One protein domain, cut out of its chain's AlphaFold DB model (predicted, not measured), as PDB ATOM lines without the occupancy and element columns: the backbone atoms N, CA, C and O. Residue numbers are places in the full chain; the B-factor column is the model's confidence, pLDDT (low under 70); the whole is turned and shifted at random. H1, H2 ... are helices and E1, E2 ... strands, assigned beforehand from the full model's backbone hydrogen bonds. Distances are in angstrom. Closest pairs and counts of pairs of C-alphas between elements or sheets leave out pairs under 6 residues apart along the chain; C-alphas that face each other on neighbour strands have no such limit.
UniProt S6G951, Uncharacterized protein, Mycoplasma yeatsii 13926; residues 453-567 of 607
ATOM      1  N   GLU A 453       7.686  35.414  35.055       63.12
ATOM      2  CA  GLU A 453       8.382  36.569  35.630       63.12
ATOM      3  C   GLU A 453       9.866  36.569  35.262       63.12
ATOM      4  O   GLU A 453      10.405  37.640  35.031       63.12
ATOM      5  N   ARG A 454      10.516  35.403  35.136       67.50
ATOM      6  CA  ARG A 454      11.885  35.285  34.599       67.50
ATOM      7  C   ARG A 454      11.945  35.400  33.072       67.50
ATOM      8  O   ARG A 454      12.965  35.828  32.537       67.50
ATOM      9  N   SER A 455      10.857  35.051  32.379       67.94
ATOM     10  CA  SER A 455      10.724  35.200  30.917       67.94
ATOM     11  C   SER A 455      10.490  36.650  30.473       67.94
ATOM     12  O   SER A 455      10.479  36.949  29.276       67.94
ATOM     13  N   LEU A 456      10.293  37.557  31.431       68.00
ATOM     14  CA  LEU A 456      10.189  38.994  31.236       68.00
ATOM     15  C   LEU A 456      11.288  39.690  32.037       68.00
ATOM     16  O   LEU A 456      11.549  39.355  33.182       68.00
ATOM     17  N   SER A 457      11.908  40.717  31.466       68.44
ATOM     18  CA  SER A 457      12.736  41.637  32.248       68.44
ATOM     19  C   SER A 457      12.033  42.981  32.384       68.44
ATOM     20  O   SER A 457      11.558  43.565  31.405       68.44
ATOM     21  N   PHE A 458      11.958  43.470  33.621       68.38
ATOM     22  CA  PHE A 458      11.347  44.750  33.958       68.38
ATOM     23  C   PHE A 458      12.428  45.735  34.382       68.38
ATOM     24  O   PHE A 458      13.211  45.454  35.290       68.38
ATOM     25  N   ARG A 459      12.444  46.927  33.783       67.81
ATOM     26  CA  ARG A 459      13.223  48.047  34.320       67.81
ATOM     27  C   ARG A 459      12.306  48.944  35.139       67.81
ATOM     28  O   ARG A 459      11.711  49.870  34.600       67.81
ATOM     29  N   ILE A 460      12.184  48.644  36.429       64.75
ATOM     30  CA  ILE A 460      11.376  49.429  37.366       64.75
ATOM     31  C   ILE A 460      12.223  50.611  37.868       64.75
ATOM     32  O   ILE A 460      13.302  50.382  38.417       64.75
ATOM     33  N   PRO A 461      11.786  51.869  37.685       64.50
ATOM     34  CA  PRO A 461      12.498  53.023  38.223       64.50
ATOM     35  C   PRO A 461      12.537  53.009  39.754       64.50
ATOM     36  O   PRO A 461      11.589  52.574  40.410       64.50
ATOM     37  N   ALA A 462      13.629  53.513  40.332       63.47
ATOM     38  CA  ALA A 462      13.758  53.642  41.778       63.47
ATOM     39  C   ALA A 462      12.615  54.509  42.343       63.47
ATOM     40  O   ALA A 462      12.408  55.633  41.889       63.47
ATOM     41  N   GLY A 463      11.865  53.977  43.316       65.25
ATOM     42  CA  GLY A 463      10.723  54.660  43.942       65.25
ATOM     43  C   GLY A 463       9.350  54.405  43.298       65.25
ATOM     44  O   GLY A 463       8.367  55.021  43.709       65.25
ATOM     45  N   ALA A 464       9.237  53.511  42.309       68.38
ATOM     46  CA  ALA A 464       7.936  53.106  41.773       68.38
ATOM     47  C   ALA A 464       7.149  52.238  42.777       68.38
ATOM     48  O   ALA A 464       7.673  51.251  43.294       68.38
ATOM     49  N   ASN A 465       5.877  52.580  43.014       73.62
ATOM     50  CA  ASN A 465       4.950  51.759  43.792       73.62
ATOM     51  C   ASN A 465       4.122  50.869  42.850       73.62
ATOM     52  O   ASN A 465       3.540  51.371  41.882       73.62
ATOM     53  N   ILE A 466       4.085  49.559  43.122       74.88
ATOM     54  CA  ILE A 466       3.472  48.552  42.248       74.88
ATOM     55  C   ILE A 466       2.440  47.727  43.015       74.88
ATOM     56  O   ILE A 466       2.775  47.053  43.987       74.88
ATOM     57  N   GLY A 467       1.200  47.717  42.530       74.56
ATOM     58  CA  GLY A 467       0.146  46.813  42.988       74.56
ATOM     59  C   GLY A 467       0.208  45.483  42.244       74.56
ATOM     60  O   GLY A 467       0.424  45.468  41.034       74.56
ATOM     61  N   LYS A 468       0.008  44.364  42.946       75.56
ATOM     62  CA  LYS A 468       0.004  43.022  42.347       75.56
ATOM     63  C   LYS A 468      -1.253  42.261  42.741       75.56
ATOM     64  O   LYS A 468      -1.630  42.270  43.909       75.56
ATOM     65  N   LYS A 469      -1.880  41.586  41.778       66.44
ATOM     66  CA  LYS A 469      -3.004  40.664  42.000       66.44
ATOM     67  C   LYS A 469      -2.919  39.460  41.072       66.44
ATOM     68  O   LYS A 469      -2.289  39.526  40.017       66.44
ATOM     69  N   PHE A 470      -3.577  38.373  41.456       63.16
ATOM     70  CA  PHE A 470      -3.597  37.123  40.703       63.16
ATOM     71  C   PHE A 470      -5.011  36.537  40.651       63.16
ATOM     72  O   PHE A 470      -5.826  36.790  41.535       63.16
ATOM     73  N   SER A 471      -5.307  35.773  39.599       61.75
ATOM     74  CA  SER A 471      -6.557  35.019  39.456       61.75
ATOM     75  C   SER A 471      -6.345  33.791  38.572       61.75
ATOM     76  O   SER A 471      -5.553  33.826  37.631       61.75
ATOM     77  N   PHE A 472      -7.095  32.719  38.822       58.31
ATOM     78  CA  PHE A 472      -7.149  31.537  37.961       58.31
ATOM     79  C   PHE A 472      -8.596  31.250  37.567       58.31
ATOM     80  O   PHE A 472      -9.463  31.150  38.430       58.31
ATOM     81  N   LYS A 473      -8.870  31.155  36.262       61.47
ATOM     82  CA  LYS A 473     -10.225  30.936  35.738       61.47
ATOM     83  C   LYS A 473     -10.162  30.182  34.415       61.47
ATOM     84  O   LYS A 473      -9.309  30.475  33.584       61.47
ATOM     85  N   ASP A 474     -11.039  29.195  34.236       65.25
ATOM     86  CA  ASP A 474     -11.195  28.420  32.991       65.25
ATOM     87  C   ASP A 474      -9.886  27.815  32.435       65.25
ATOM     88  O   ASP A 474      -9.695  27.684  31.227       65.25
ATOM     89  N   GLY A 475      -8.956  27.432  33.321       59.19
ATOM     90  CA  GLY A 475      -7.662  26.862  32.924       59.19
ATOM     91  C   GLY A 475      -6.631  27.888  32.439       59.19
ATOM     92  O   GLY A 475      -5.605  27.493  31.887       59.19
ATOM     93  N   VAL A 476      -6.886  29.184  32.642       64.12
ATOM     94  CA  VAL A 476      -5.989  30.291  32.296       64.12
ATOM     95  C   VAL A 476      -5.569  31.034  33.562       64.12
ATOM     96  O   VAL A 476      -6.393  31.361  34.420       64.12
ATOM     97  N   PHE A 477      -4.275  31.318  33.675       65.50
ATOM     98  CA  PHE A 477      -3.720  32.095  34.778       65.50
ATOM     99  C   PHE A 477      -3.647  33.573  34.417       65.50
ATOM    100  O   PHE A 477      -3.210  33.924  33.325       65.50
ATOM    101  N   TYR A 478      -4.048  34.443  35.335       72.69
ATOM    102  CA  TYR A 478      -4.073  35.884  35.131       72.69
ATOM    103  C   TYR A 478      -3.227  36.582  36.190       72.69
ATOM    104  O   TYR A 478      -3.491  36.457  37.387       72.69
ATOM    105  N   PHE A 479      -2.236  37.348  35.745       72.19
ATOM    106  CA  PHE A 479      -1.380  38.164  36.600       72.19
ATOM    107  C   PHE A 479      -1.625  39.635  36.311       72.19
ATOM    108  O   PHE A 479      -1.626  40.051  35.157       72.19
ATOM    109  N   PHE A 480      -1.813  40.425  37.360       77.44
ATOM    110  CA  PHE A 480      -2.137  41.840  37.266       77.44
ATOM    111  C   PHE A 480      -1.092  42.653  38.005       77.44
ATOM    112  O   PHE A 480      -0.879  42.470  39.202       77.44
ATOM    113  N   TYR A 481      -0.448  43.549  37.277       79.31
ATOM    114  CA  TYR A 481       0.577  44.453  37.761       79.31
ATOM    115  C   TYR A 481       0.077  45.870  37.513       79.31
ATOM    116  O   TYR A 481      -0.306  46.195  36.391       79.31
ATOM    117  N   ASN A 482       0.057  46.713  38.537       81.25
ATOM    118  CA  ASN A 482      -0.364  48.100  38.409       81.25
ATOM    119  C   ASN A 482       0.723  49.063  38.849       81.25
ATOM    120  O   ASN A 482       1.260  48.921  39.942       81.25
ATOM    121  N   LEU A 483       1.002  50.060  38.020       77.88
ATOM    122  CA  LEU A 483       1.927  51.144  38.313       77.88
ATOM    123  C   LEU A 483       1.128  52.328  38.868       77.88
ATOM    124  O   LEU A 483       0.283  52.875  38.164       77.88
ATOM    125  N   TYR A 484       1.393  52.724  40.115       72.62
ATOM    126  CA  TYR A 484       0.666  53.828  40.763       72.62
ATOM    127  C   TYR A 484       1.235  55.223  40.452       72.62
ATOM    128  O   TYR A 484       0.564  56.220  40.702       72.62
ATOM    129  N   ASN A 485       2.452  55.300  39.902       70.25
ATOM    130  CA  ASN A 485       3.183  56.549  39.667       70.25
ATOM    131  C   ASN A 485       3.455  56.775  38.166       70.25
ATOM    132  O   ASN A 485       3.519  55.818  37.390       70.25
ATOM    133  N   ASP A 486       3.692  58.033  37.777       67.69
ATOM    134  CA  ASP A 486       3.907  58.461  36.386       67.69
ATOM    135  C   ASP A 486       5.309  58.118  35.851       67.69
ATOM    136  O   ASP A 486       6.137  58.991  35.591       67.69
ATOM    137  N   PHE A 487       5.577  56.827  35.674       65.88
ATOM    138  CA  PHE A 487       6.820  56.333  35.092       65.88
ATOM    139  C   PHE A 487       6.584  55.514  33.827       65.88
ATOM    140  O   PHE A 487       5.635  54.736  33.734       65.88
ATOM    141  N   ASP A 488       7.518  55.636  32.886       66.31
ATOM    142  CA  ASP A 488       7.596  54.748  31.735       66.31
ATOM    143  C   ASP A 488       8.137  53.379  32.174       66.31
ATOM    144  O   ASP A 488       9.254  53.285  32.692       66.31
ATOM    145  N   LEU A 489       7.378  52.306  31.933       67.81
ATOM    146  CA  LEU A 489       7.866  50.939  32.128       67.81
ATOM    147  C   LEU A 489       8.331  50.363  30.795       67.81
ATOM    148  O   LEU A 489       7.570  50.324  29.828       67.81
ATOM    149  N   ILE A 490       9.573  49.876  30.772       71.19
ATOM    150  CA  ILE A 490      10.103  49.091  29.659       71.19
ATOM    151  C   ILE A 490      10.065  47.621  30.064       71.19
ATOM    152  O   ILE A 490      10.759  47.209  30.998       71.19
ATOM    153  N   VAL A 491       9.259  46.850  29.341       70.75
ATOM    154  CA  VAL A 491       9.179  45.392  29.443       70.75
ATOM    155  C   VAL A 491       9.974  44.806  28.290       70.75
ATOM    156  O   VAL A 491       9.739  45.195  27.146       70.75
ATOM    157  N   LYS A 492      10.895  43.879  28.560       74.88
ATOM    158  CA  LYS A 492      11.595  43.145  27.499       74.88
ATOM    159  C   LYS A 492      11.330  41.653  27.586       74.88
ATOM    160  O   LYS A 492      11.234  41.115  28.690       74.88
ATOM    161  N   SER A 493      11.264  40.992  26.435       76.00
ATOM    162  CA  SER A 493      11.308  39.528  26.381       76.00
ATOM    163  C   SER A 493      12.656  39.027  26.900       76.00
ATOM    164  O   SER A 493      13.689  39.567  26.514       76.00
ATOM    165  N   ASN A 494      12.645  38.005  27.749       78.25
ATOM    166  CA  ASN A 494      13.837  37.270  28.168       78.25
ATOM    167  C   ASN A 494      13.532  35.766  28.213       78.25
ATOM    168  O   ASN A 494      13.642  35.112  29.248       78.25
ATOM    169  N   ILE A 495      13.033  35.228  27.103       78.69
ATOM    170  CA  ILE A 495      12.595  33.838  27.025       78.69
ATOM    171  C   ILE A 495      13.829  32.968  26.801       78.69
ATOM    172  O   ILE A 495      14.315  32.836  25.686       78.69
ATOM    173  N   GLU A 496      14.339  32.367  27.867       76.38
ATOM    174  CA  GLU A 496      15.505  31.471  27.792       76.38
ATOM    175  C   GLU A 496      15.092  29.992  27.707       76.38
ATOM    176  O   GLU A 496      15.845  29.142  27.233       76.38
ATOM    177  N   ARG A 497      13.866  29.673  28.142       71.69
ATOM    178  CA  ARG A 497      13.390  28.299  28.328       71.69
ATOM    179  C   ARG A 497      12.587  27.784  27.132       71.69
ATOM    180  O   ARG A 497      11.664  28.450  26.664       71.69
ATOM    181  N   ASP A 498      12.877  26.552  26.714       75.69
ATOM    182  CA  ASP A 498      12.075  25.833  25.720       75.69
ATOM    183  C   ASP A 498      10.624  25.629  26.193       75.69
ATOM    184  O   ASP A 498      10.343  25.441  27.380       75.69
ATOM    185  N   GLY A 499       9.689  25.656  25.241       74.31
ATOM    186  CA  GLY A 499       8.261  25.442  25.494       74.31
ATOM    187  C   GLY A 499       7.492  26.689  25.942       74.31
ATOM    188  O   GLY A 499       6.264  26.660  25.945       74.31
ATOM    189  N   VAL A 500       8.167  27.799  26.262       77.94
ATOM    190  CA  VAL A 500       7.514  29.088  26.533       77.94
ATOM    191  C   VAL A 500       7.295  29.843  25.220       77.94
ATOM    192  O   VAL A 500       8.232  30.095  24.465       77.94
ATOM    193  N   VAL A 501       6.045  30.222  24.958       82.00
ATOM    194  CA  VAL A 501       5.646  31.043  23.813       82.00
ATOM    195  C   VAL A 501       4.957  32.295  24.330       82.00
ATOM    196  O   VAL A 501       3.902  32.205  24.954       82.00
ATOM    197  N   LEU A 502       5.530  33.459  24.049       80.94
ATOM    198  CA  LEU A 502       4.891  34.751  24.266       80.94
ATOM    199  C   LEU A 502       4.154  35.160  22.994       80.94
ATOM    200  O   LEU A 502       4.752  35.243  21.927       80.94
ATOM    201  N   GLU A 503       2.862  35.430  23.107       81.12
ATOM    202  CA  GLU A 503       2.034  35.969  22.042       81.12
ATOM    203  C   GLU A 503       1.610  37.404  22.358       81.12
ATOM    204  O   GLU A 503       0.958  37.686  23.372       81.12
ATOM    205  N   LEU A 504       1.966  38.310  21.450       71.88
ATOM    206  CA  LEU A 504       1.611  39.716  21.527       71.88
ATOM    207  C   LEU A 504       1.363  40.276  20.127       71.88
ATOM    208  O   LEU A 504       2.165  40.063  19.221       71.88
ATOM    209  N   ASP A 505       0.238  40.971  19.958       66.44
ATOM    210  CA  ASP A 505      -0.191  41.590  18.695       66.44
ATOM    211  C   ASP A 505      -0.128  40.631  17.487       66.44
ATOM    212  O   ASP A 505       0.267  40.993  16.381       66.44
ATOM    213  N   GLY A 506      -0.492  39.362  17.715       66.38
ATOM    214  CA  GLY A 506      -0.492  38.304  16.697       66.38
ATOM    215  C   GLY A 506       0.887  37.720  16.368       66.38
ATOM    216  O   GLY A 506       0.985  36.828  15.524       66.38
ATOM    217  N   LYS A 507       1.956  38.178  17.030       73.00
ATOM    218  CA  LYS A 507       3.309  37.632  16.900       73.00
ATOM    219  C   LYS A 507       3.608  36.655  18.032       73.00
ATOM    220  O   LYS A 507       3.368  36.966  19.194       73.00
ATOM    221  N   LYS A 508       4.178  35.497  17.688       83.75
ATOM    222  CA  LYS A 508       4.673  34.491  18.639       83.75
ATOM    223  C   LYS A 508       6.187  34.617  18.780       83.75
ATOM    224  O   LYS A 508       6.877  34.714  17.769       83.75
ATOM    225  N   ILE A 509       6.669  34.643  20.015       81.94
ATOM    226  CA  ILE A 509       8.078  34.780  20.388       81.94
ATOM    227  C   ILE A 509       8.437  33.593  21.280       81.94
ATOM    228  O   ILE A 509       7.718  33.274  22.228       81.94
ATOM    229  N   THR A 510       9.550  32.947  20.974       85.06
ATOM    230  CA  THR A 510      10.109  31.788  21.676       85.06
ATOM    231  C   THR A 510      11.560  32.066  22.062       85.06
ATOM    232  O   THR A 510      12.113  33.104  21.704       85.06
ATOM    233  N   ASN A 511      12.212  31.132  22.752       79.06
ATOM    234  CA  ASN A 511      13.649  31.208  23.046       79.06
ATOM    235  C   ASN A 511      14.562  31.071  21.811       79.06
ATOM    236  O   ASN A 511      15.760  31.319  21.907       79.06
ATOM    237  N   LYS A 512      14.015  30.684  20.649       84.06
ATOM    238  CA  LYS A 512      14.752  30.590  19.376       84.06
ATOM    239  C   LYS A 512      14.737  31.894  18.578       84.06
ATOM    240  O   LYS A 512      15.477  32.018  17.607       84.06
ATOM    241  N   ASP A 513      13.891  32.840  18.973       80.50
ATOM    242  CA  ASP A 513      13.778  34.151  18.341       80.50
ATOM    243  C   ASP A 513      14.751  35.155  18.984       80.50
ATOM    244  O   ASP A 513      15.215  34.968  20.110       80.50
ATOM    245  N   GLU A 514      15.055  36.258  18.294       75.31
ATOM    246  CA  GLU A 514      15.851  37.346  18.879       75.31
ATOM    247  C   GLU A 514      15.150  37.948  20.110       75.31
ATOM    248  O   GLU A 514      14.035  38.452  20.009       75.31
ATOM    249  N   GLN A 515      15.811  37.977  21.269       73.94
ATOM    250  CA  GLN A 515      15.213  38.418  22.544       73.94
ATOM    251  C   GLN A 515      15.140  39.950  22.726       73.94
ATOM    252  O   GLN A 515      14.979  40.453  23.835       73.94
ATOM    253  N   ASN A 516      15.238  40.726  21.646       67.75
ATOM    254  CA  ASN A 516      15.331  42.191  21.700       67.75
ATOM    255  C   ASN A 516      13.972  42.911  21.664       67.75
ATOM    256  O   ASN A 516      13.931  44.126  21.454       67.75
ATOM    257  N   TYR A 517      12.858  42.205  21.872       71.19
ATOM    258  CA  TYR A 517      11.536  42.830  21.907       71.19
ATOM    259  C   TYR A 517      11.382  43.690  23.158       71.19
ATOM    260  O   TYR A 517      11.649  43.236  24.271       71.19
ATOM    261  N   GLN A 518      10.959  44.941  22.971       70.69
ATOM    262  CA  GLN A 518      10.743  45.895  24.053       70.69
ATOM    263  C   GLN A 518       9.393  46.581  23.889       70.69
ATOM    264  O   GLN A 518       9.052  47.040  22.798       70.69
ATOM    265  N   TRP A 519       8.667  46.704  24.993       75.00
ATOM    266  CA  TRP A 519       7.390  47.402  25.055       75.00
ATOM    267  C   TRP A 519       7.466  48.506  26.085       75.00
ATOM    268  O   TRP A 519       7.867  48.279  27.228       75.00
ATOM    269  N   LYS A 520       7.086  49.707  25.654       71.12
ATOM    270  CA  LYS A 520       6.992  50.882  26.504       71.12
ATOM    271  C   LYS A 520       5.531  51.112  26.869       71.12
ATOM    272  O   LYS A 520       4.694  51.257  25.981       71.12
ATOM    273  N   ILE A 521       5.248  51.172  28.163       69.75
ATOM    274  CA  ILE A 521       3.950  51.605  28.682       69.75
ATOM    275  C   ILE A 521       4.088  53.090  29.026       69.75
ATOM    276  O   ILE A 521       4.841  53.431  29.937       69.75
ATOM    277  N   ASP A 522       3.430  53.957  28.251       62.31
ATOM    278  CA  ASP A 522       3.476  55.421  28.379       62.31
ATOM    279  C   ASP A 522       2.097  56.010  28.744       62.31
ATOM    280  O   ASP A 522       1.115  55.285  28.900       62.31
ATOM    281  N   ASN A 523       2.000  57.340  28.870       58.72
ATOM    282  CA  ASN A 523       0.764  58.045  29.255       58.72
ATOM    283  C   ASN A 523      -0.419  57.872  28.270       58.72
ATOM    284  O   ASN A 523      -1.500  58.387  28.546       58.72
ATOM    285  N   LYS A 524      -0.231  57.234  27.105       55.78
ATOM    286  CA  LYS A 524      -1.285  57.024  26.097       55.78
ATOM    287  C   LYS A 524      -1.831  55.593  26.098       55.78
ATOM    288  O   LYS A 524      -2.946  55.389  25.624       55.78
ATOM    289  N   ASN A 525      -1.085  54.626  26.639       57.97
ATOM    290  CA  ASN A 525      -1.449  53.208  26.687       57.97
ATOM    291  C   ASN A 525      -1.572  52.735  28.144       57.97
ATOM    292  O   ASN A 525      -0.593  52.322  28.760       57.97
ATOM    293  N   ASN A 526      -2.786  52.767  28.701       67.00
ATOM    294  CA  ASN A 526      -3.010  52.530  30.137       67.00
ATOM    295  C   ASN A 526      -2.991  51.047  30.560       67.00
ATOM    296  O   ASN A 526      -3.049  50.752  31.754       67.00
ATOM    297  N   ALA A 527      -2.925  50.113  29.606       71.56
ATOM    298  CA  ALA A 527      -2.848  48.682  29.872       71.56
ATOM    299  C   ALA A 527      -2.118  47.936  28.743       71.56
ATOM    300  O   ALA A 527      -2.378  48.169  27.564       71.56
ATOM    301  N   LEU A 528      -1.247  47.002  29.116       76.75
ATOM    302  CA  LEU A 528      -0.576  46.048  28.241       76.75
ATOM    303  C   LEU A 528      -1.015  44.636  28.627       76.75
ATOM    304  O   LEU A 528      -0.827  44.213  29.768       76.75
ATOM    305  N   ARG A 529      -1.577  43.904  27.663       82.50
ATOM    306  CA  ARG A 529      -1.940  42.493  27.804       82.50
ATOM    307  C   ARG A 529      -0.929  41.617  27.072       82.50
ATOM    308  O   ARG A 529      -0.780  41.752  25.862       82.50
ATOM    309  N   LEU A 530      -0.284  40.702  27.787       79.06
ATOM    310  CA  LEU A 530       0.668  39.725  27.256       79.06
ATOM    311  C   LEU A 530       0.083  38.323  27.426       79.06
ATOM    312  O   LEU A 530      -0.314  37.966  28.533       79.06
ATOM    313  N   ASN A 531       0.034  37.521  26.364       84.12
ATOM    314  CA  ASN A 531      -0.397  36.128  26.463       84.12
ATOM    315  C   ASN A 531       0.827  35.226  26.457       84.12
ATOM    316  O   ASN A 531       1.660  35.332  25.569       84.12
ATOM    317  N   PHE A 532       0.918  34.304  27.399       77.62
ATOM    318  CA  PHE A 532       1.911  33.248  27.372       77.62
ATOM    319  C   PHE A 532       1.225  31.904  27.225       77.62
ATOM    320  O   PHE A 532       0.148  31.654  27.765       77.62
ATOM    321  N   THR A 533       1.890  31.022  26.503       81.25
ATOM    322  CA  THR A 533       1.598  29.600  26.494       81.25
ATOM    323  C   THR A 533       2.851  28.880  26.963       81.25
ATOM    324  O   THR A 533       3.912  29.061  26.373       81.25
ATOM    325  N   TYR A 534       2.746  28.087  28.026       77.44
ATOM    326  CA  TYR A 534       3.821  27.207  28.466       77.44
ATOM    327  C   TYR A 534       3.470  25.763  28.117       77.44
ATOM    328  O   TYR A 534       2.587  25.159  28.725       77.44
ATOM    329  N   ASN A 535       4.155  25.231  27.112       73.56
ATOM    330  CA  ASN A 535       4.065  23.841  26.693       73.56
ATOM    331  C   ASN A 535       5.065  23.029  27.514       73.56
ATOM    332  O   ASN A 535       6.257  22.997  27.215       73.56
ATOM    333  N   GLU A 536       4.571  22.407  28.576       63.81
ATOM    334  CA  GLU A 536       5.371  21.567  29.468       63.81
ATOM    335  C   GLU A 536       5.681  20.203  28.821       63.81
ATOM    336  O   GLU A 536       6.711  19.605  29.106       63.81
ATOM    337  N   SER A 537       4.806  19.722  27.927       65.25
ATOM    338  CA  SER A 537       5.002  18.532  27.079       65.25
ATOM    339  C   SER A 537       4.065  18.573  25.859       65.25
ATOM    340  O   SER A 537       3.194  19.442  25.792       65.25
ATOM    341  N   GLU A 538       4.190  17.625  24.916       64.12
ATOM    342  CA  GLU A 538       3.362  17.559  23.688       64.12
ATOM    343  C   GLU A 538       1.847  17.609  23.952       64.12
ATOM    344  O   GLU A 538       1.100  18.166  23.152       64.12
ATOM    345  N   ASN A 539       1.395  17.092  25.100       61.41
ATOM    346  CA  ASN A 539      -0.024  17.018  25.463       61.41
ATOM    347  C   ASN A 539      -0.413  17.924  26.644       61.41
ATOM    348  O   ASN A 539      -1.541  17.839  27.132       61.41
ATOM    349  N   LYS A 540       0.492  18.785  27.133       60.47
ATOM    350  CA  LYS A 540       0.237  19.639  28.302       60.47
ATOM    351  C   LYS A 540       0.671  21.076  28.040       60.47
ATOM    352  O   LYS A 540       1.862  21.380  27.977       60.47
ATOM    353  N   SER A 541      -0.319  21.956  27.942       73.06
ATOM    354  CA  SER A 541      -0.138  23.374  27.656       73.06
ATOM    355  C   SER A 541      -0.897  24.223  28.668       73.06
ATOM    356  O   SER A 541      -2.073  23.975  28.940       73.06
ATOM    357  N   HIS A 542      -0.224  25.228  29.220       70.69
ATOM    358  CA  HIS A 542      -0.786  26.167  30.185       70.69
ATOM    359  C   HIS A 542      -0.900  27.544  29.553       70.69
ATOM    360  O   HIS A 542       0.071  28.043  28.987       70.69
ATOM    361  N   LYS A 543      -2.067  28.179  29.673       79.12
ATOM    362  CA  LYS A 543      -2.287  29.544  29.185       79.12
ATOM    363  C   LYS A 543      -2.152  30.536  30.323       79.12
ATOM    364  O   LYS A 543      -2.723  30.340  31.395       79.12
ATOM    365  N   VAL A 544      -1.453  31.628  30.061       76.06
ATOM    366  CA  VAL A 544      -1.277  32.722  31.011       76.06
ATOM    367  C   VAL A 544      -1.506  34.051  30.332       76.06
ATOM    368  O   VAL A 544      -1.187  34.233  29.164       76.06
ATOM    369  N   VAL A 545      -2.043  34.995  31.083       79.69
ATOM    370  CA  VAL A 545      -2.277  36.359  30.652       79.69
ATOM    371  C   VAL A 545      -1.696  37.295  31.704       79.69
ATOM    372  O   VAL A 545      -2.077  37.246  32.870       79.69
ATOM    373  N   PHE A 546      -0.781  38.160  31.291       79.38
ATOM    374  CA  PHE A 546      -0.280  39.259  32.107       79.38
ATOM    375  C   PHE A 546      -0.972  40.550  31.691       79.38
ATOM    376  O   PHE A 546      -0.945  40.921  30.521       79.38
ATOM    377  N   TYR A 547      -1.554  41.240  32.662       82.38
ATOM    378  CA  TYR A 547      -2.022  42.609  32.549       82.38
ATOM    379  C   TYR A 547      -1.057  43.511  33.301       82.38
ATOM    380  O   TYR A 547      -0.903  43.391  34.514       82.38
ATOM    381  N   ILE A 548      -0.425  44.431  32.587       79.31
ATOM    382  CA  ILE A 548       0.371  45.498  33.181       79.31
ATOM    383  C   ILE A 548      -0.383  46.797  32.936       79.31
ATOM    384  O   ILE A 548      -0.633  47.161  31.796       79.31
ATOM    385  N   THR A 549      -0.794  47.462  34.003       79.62
ATOM    386  CA  THR A 549      -1.769  48.556  33.989       79.62
ATOM    387  C   THR A 549      -1.249  49.776  34.724       79.62
ATOM    388  O   THR A 549      -0.254  49.703  35.451       79.62
ATOM    389  N   ARG A 550      -1.917  50.908  34.512       76.69
ATOM    390  CA  ARG A 550      -1.619  52.160  35.198       76.69
ATOM    391  C   ARG A 550      -2.891  52.809  35.723       76.69
ATOM    392  O   ARG A 550      -3.637  53.455  34.992       76.69
ATOM    393  N   HIS A 551      -3.098  52.636  37.014       79.75
ATOM    394  CA  HIS A 551      -4.159  53.230  37.803       79.75
ATOM    395  C   HIS A 551      -3.520  53.995  38.955       79.75
ATOM    396  O   HIS A 551      -2.776  53.414  39.743       79.75
ATOM    397  N   ASN A 552      -3.845  55.281  39.080       76.38
ATOM    398  CA  ASN A 552      -3.249  56.164  40.090       76.38
ATOM    399  C   ASN A 552      -3.802  55.902  41.503       76.38
ATOM    400  O   ASN A 552      -3.223  56.349  42.489       76.38
ATOM    401  N   GLN A 553      -4.928  55.189  41.617       78.25
ATOM    402  CA  GLN A 553      -5.549  54.820  42.890       78.25
ATOM    403  C   GLN A 553      -5.784  53.312  42.979       78.25
ATOM    404  O   GLN A 553      -6.275  52.687  42.039       78.25
ATOM    405  N   GLU A 554      -5.527  52.734  44.153       75.12
ATOM    406  CA  GLU A 554      -5.743  51.307  44.428       75.12
ATOM    407  C   GLU A 554      -7.193  50.869  44.197       75.12
ATOM    408  O   GLU A 554      -7.438  49.788  43.668       75.12
ATOM    409  N   LYS A 555      -8.170  51.736  44.492       78.25
ATOM    410  CA  LYS A 555      -9.586  51.459  44.218       78.25
ATOM    411  C   LYS A 555      -9.848  51.175  42.733       78.25
ATOM    412  O   LYS A 555     -10.541  50.214  42.421       78.25
ATOM    413  N   GLN A 556      -9.251  51.952  41.831       78.62
ATOM    414  CA  GLN A 556      -9.411  51.773  40.383       78.62
ATOM    415  C   GLN A 556      -8.753  50.474  39.905       78.62
ATOM    416  O   GLN A 556      -9.328  49.746  39.102       78.62
ATOM    417  N   PHE A 557      -7.578  50.140  40.449       77.81
ATOM    418  CA  PHE A 557      -6.934  48.857  40.176       77.81
ATOM    419  C   PHE A 557      -7.773  47.673  40.683       77.81
ATOM    420  O   PHE A 557      -7.886  46.644  40.015       77.81
ATOM    421  N   ASN A 558      -8.407  47.821  41.849       70.31
ATOM    422  CA  ASN A 558      -9.300  46.814  42.410       70.31
ATOM    423  C   ASN A 558     -10.544  46.607  41.539       70.31
ATOM    424  O   ASN A 558     -10.905  45.460  41.289       70.31
ATOM    425  N   GLU A 559     -11.161  47.689  41.064       76.25
ATOM    426  CA  GLU A 559     -12.303  47.649  40.144       76.25
ATOM    427  C   GLU A 559     -11.922  46.996  38.808       76.25
ATOM    428  O   GLU A 559     -12.607  46.072  38.376       76.25
ATOM    429  N   PHE A 560     -10.780  47.369  38.216       76.44
ATOM    430  CA  PHE A 560     -10.264  46.753  36.989       76.44
ATOM    431  C   PHE A 560     -10.020  45.247  37.146       76.44
ATOM    432  O   PHE A 560     -10.409  44.449  36.289       76.44
ATOM    433  N   PHE A 561      -9.399  44.841  38.257       69.81
ATOM    434  CA  PHE A 561      -9.182  43.433  38.569       69.81
ATOM    435  C   PHE A 561     -10.507  42.666  38.653       69.81
ATOM    436  O   PHE A 561     -10.644  41.616  38.027       69.81
ATOM    437  N   GLN A 562     -11.497  43.199  39.375       70.19
ATOM    438  CA  GLN A 562     -12.812  42.565  39.525       70.19
ATOM    439  C   GLN A 562     -13.595  42.515  38.204       70.19
ATOM    440  O   GLN A 562     -14.181  41.488  37.868       70.19
ATOM    441  N   GLU A 563     -13.583  43.581  37.406       74.50
ATOM    442  CA  GLU A 563     -14.254  43.615  36.102       74.50
ATOM    443  C   GLU A 563     -13.637  42.609  35.114       74.50
ATOM    444  O   GLU A 563     -14.355  41.854  34.453       74.50
ATOM    445  N   THR A 564     -12.305  42.545  35.059       69.25
ATOM    446  CA  THR A 564     -11.574  41.663  34.132       69.25
ATOM    447  C   THR A 564     -11.720  40.189  34.510       69.25
ATOM    448  O   THR A 564     -11.735  39.320  33.641       69.25
ATOM    449  N   THR A 565     -11.847  39.887  35.803       64.56
ATOM    450  CA  THR A 565     -12.021  38.511  36.296       64.56
ATOM    451  C   THR A 565     -13.480  38.044  36.266       64.56
ATOM    452  O   THR A 565     -13.741  36.843  36.135       64.56
ATOM    453  N   SER A 566     -14.450  38.965  36.304       59.78
ATOM    454  CA  SER A 566     -15.886  38.650  36.253       59.78
ATOM    455  C   SER A 566     -16.434  38.454  34.832       59.78
ATOM    456  O   SER A 566     -17.223  37.530  34.621       59.78
ATOM    457  N   LYS A 567     -15.992  39.231  33.832       55.88
ATOM    458  CA  LYS A 567     -16.444  39.101  32.428       55.88
ATOM    459  C   LYS A 567     -15.781  37.912  31.700       55.88
ATOM    460  O   LYS A 567     -14.691  37.478  32.072       55.88
TER     461      LYS A 567
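This is residues 453 to 567 of the 607 residues of an uncharacterized protein of Mycoplasma yeatsii 13926 (UniProt S6G951). A twisted sheet of six strands forms one wall, with H1 packed along E2 and E3 on one face and a small sheet of E1, E4 and E7 over part of the opposite face. The two sheets are only partly face to face: the links E1 to E2, E3 to E4 and E7 to E8 join them at one end, E4 to E5 and E6 to E7 at the other. The printed part has 115 residues, with nine named strands and then one named helix along the chain, and its class is mostly strand. The large sheet is mixed, in the order E2, E3, E9, E8, E5, E6; the small one is antiparallel, in the order E1, E4, E7. The whole is compact, with a radius of gyration of the C-alphas of 14.6 A and spans of 43 by 32 by 23 A.

In the large sheet, E8 is residues 527 to 537, 31.3 A long, and E9 is residues 540 to 549, 29.5 A. E3, residues 476 to 483, measures 23.1 A, and E2, residues 466 to 473, measures 23.2 A. E5 is residues 500 to 504 and E6 residues 507 to 509. The small sheet has E1, residues 456 to 459, from C-alpha 456 at (10.189, 38.994, 31.236), E4, residues 489 to 493, and E7, residues 518 to 521. H1, residues 554 to 566, is 18.2 A long and ends with C-alpha 566 at (-15.886, 38.650, 36.253).

E3 and E9 are parallel neighbours at 20 degrees, with N 477 and O 543 2.9 A apart. E8 and E9, an antiparallel hairpin, have N 530 and O 546 at 2.8 A. E2 and E3, also a hairpin, have N 469 and O 480 at 2.9 A. E5 is antiparallel to E8, with N 503 and O 531 at 2.7 A, and forms a hairpin with edge strand E6, with N 502 and O 509 at 2.9 A. H1 is on this sheet at a height of 9.4 A, making two layers, a sheet with a helix on one face. It runs along the strands, at 16 degrees to E3 on the local plane, over E3 and only just over E2, on which 3 of its C-alphas fall. The closest C-alphas of E3 and H1, Asn 482 and Phe 557, are 6.8 A apart. In H1, every O i to N i+4 pair is within hydrogen-bond range. In the small sheet, the antiparallel neighbours E1 and E4 have N 457 and O 492 within hydrogen-bond range at 2.9 A, and the antiparallel neighbours E4 and E7 have N 491 and O 519 within hydrogen-bond range at 2.9 A. E7 and E8 have their closest C-alphas, Ile 521 and Leu 528, 7.2 A apart, while E1 and E3 are apart.

The C-alphas farthest apart, Gly 463 and Asn 539, are 43.3 A from each other. The printed part has no cut, and no link is long. The mean pLDDT of the printed part is 72.0, with 44 residues under 70, among them residues 453 to 464, 469 to 477 and 521 to 526.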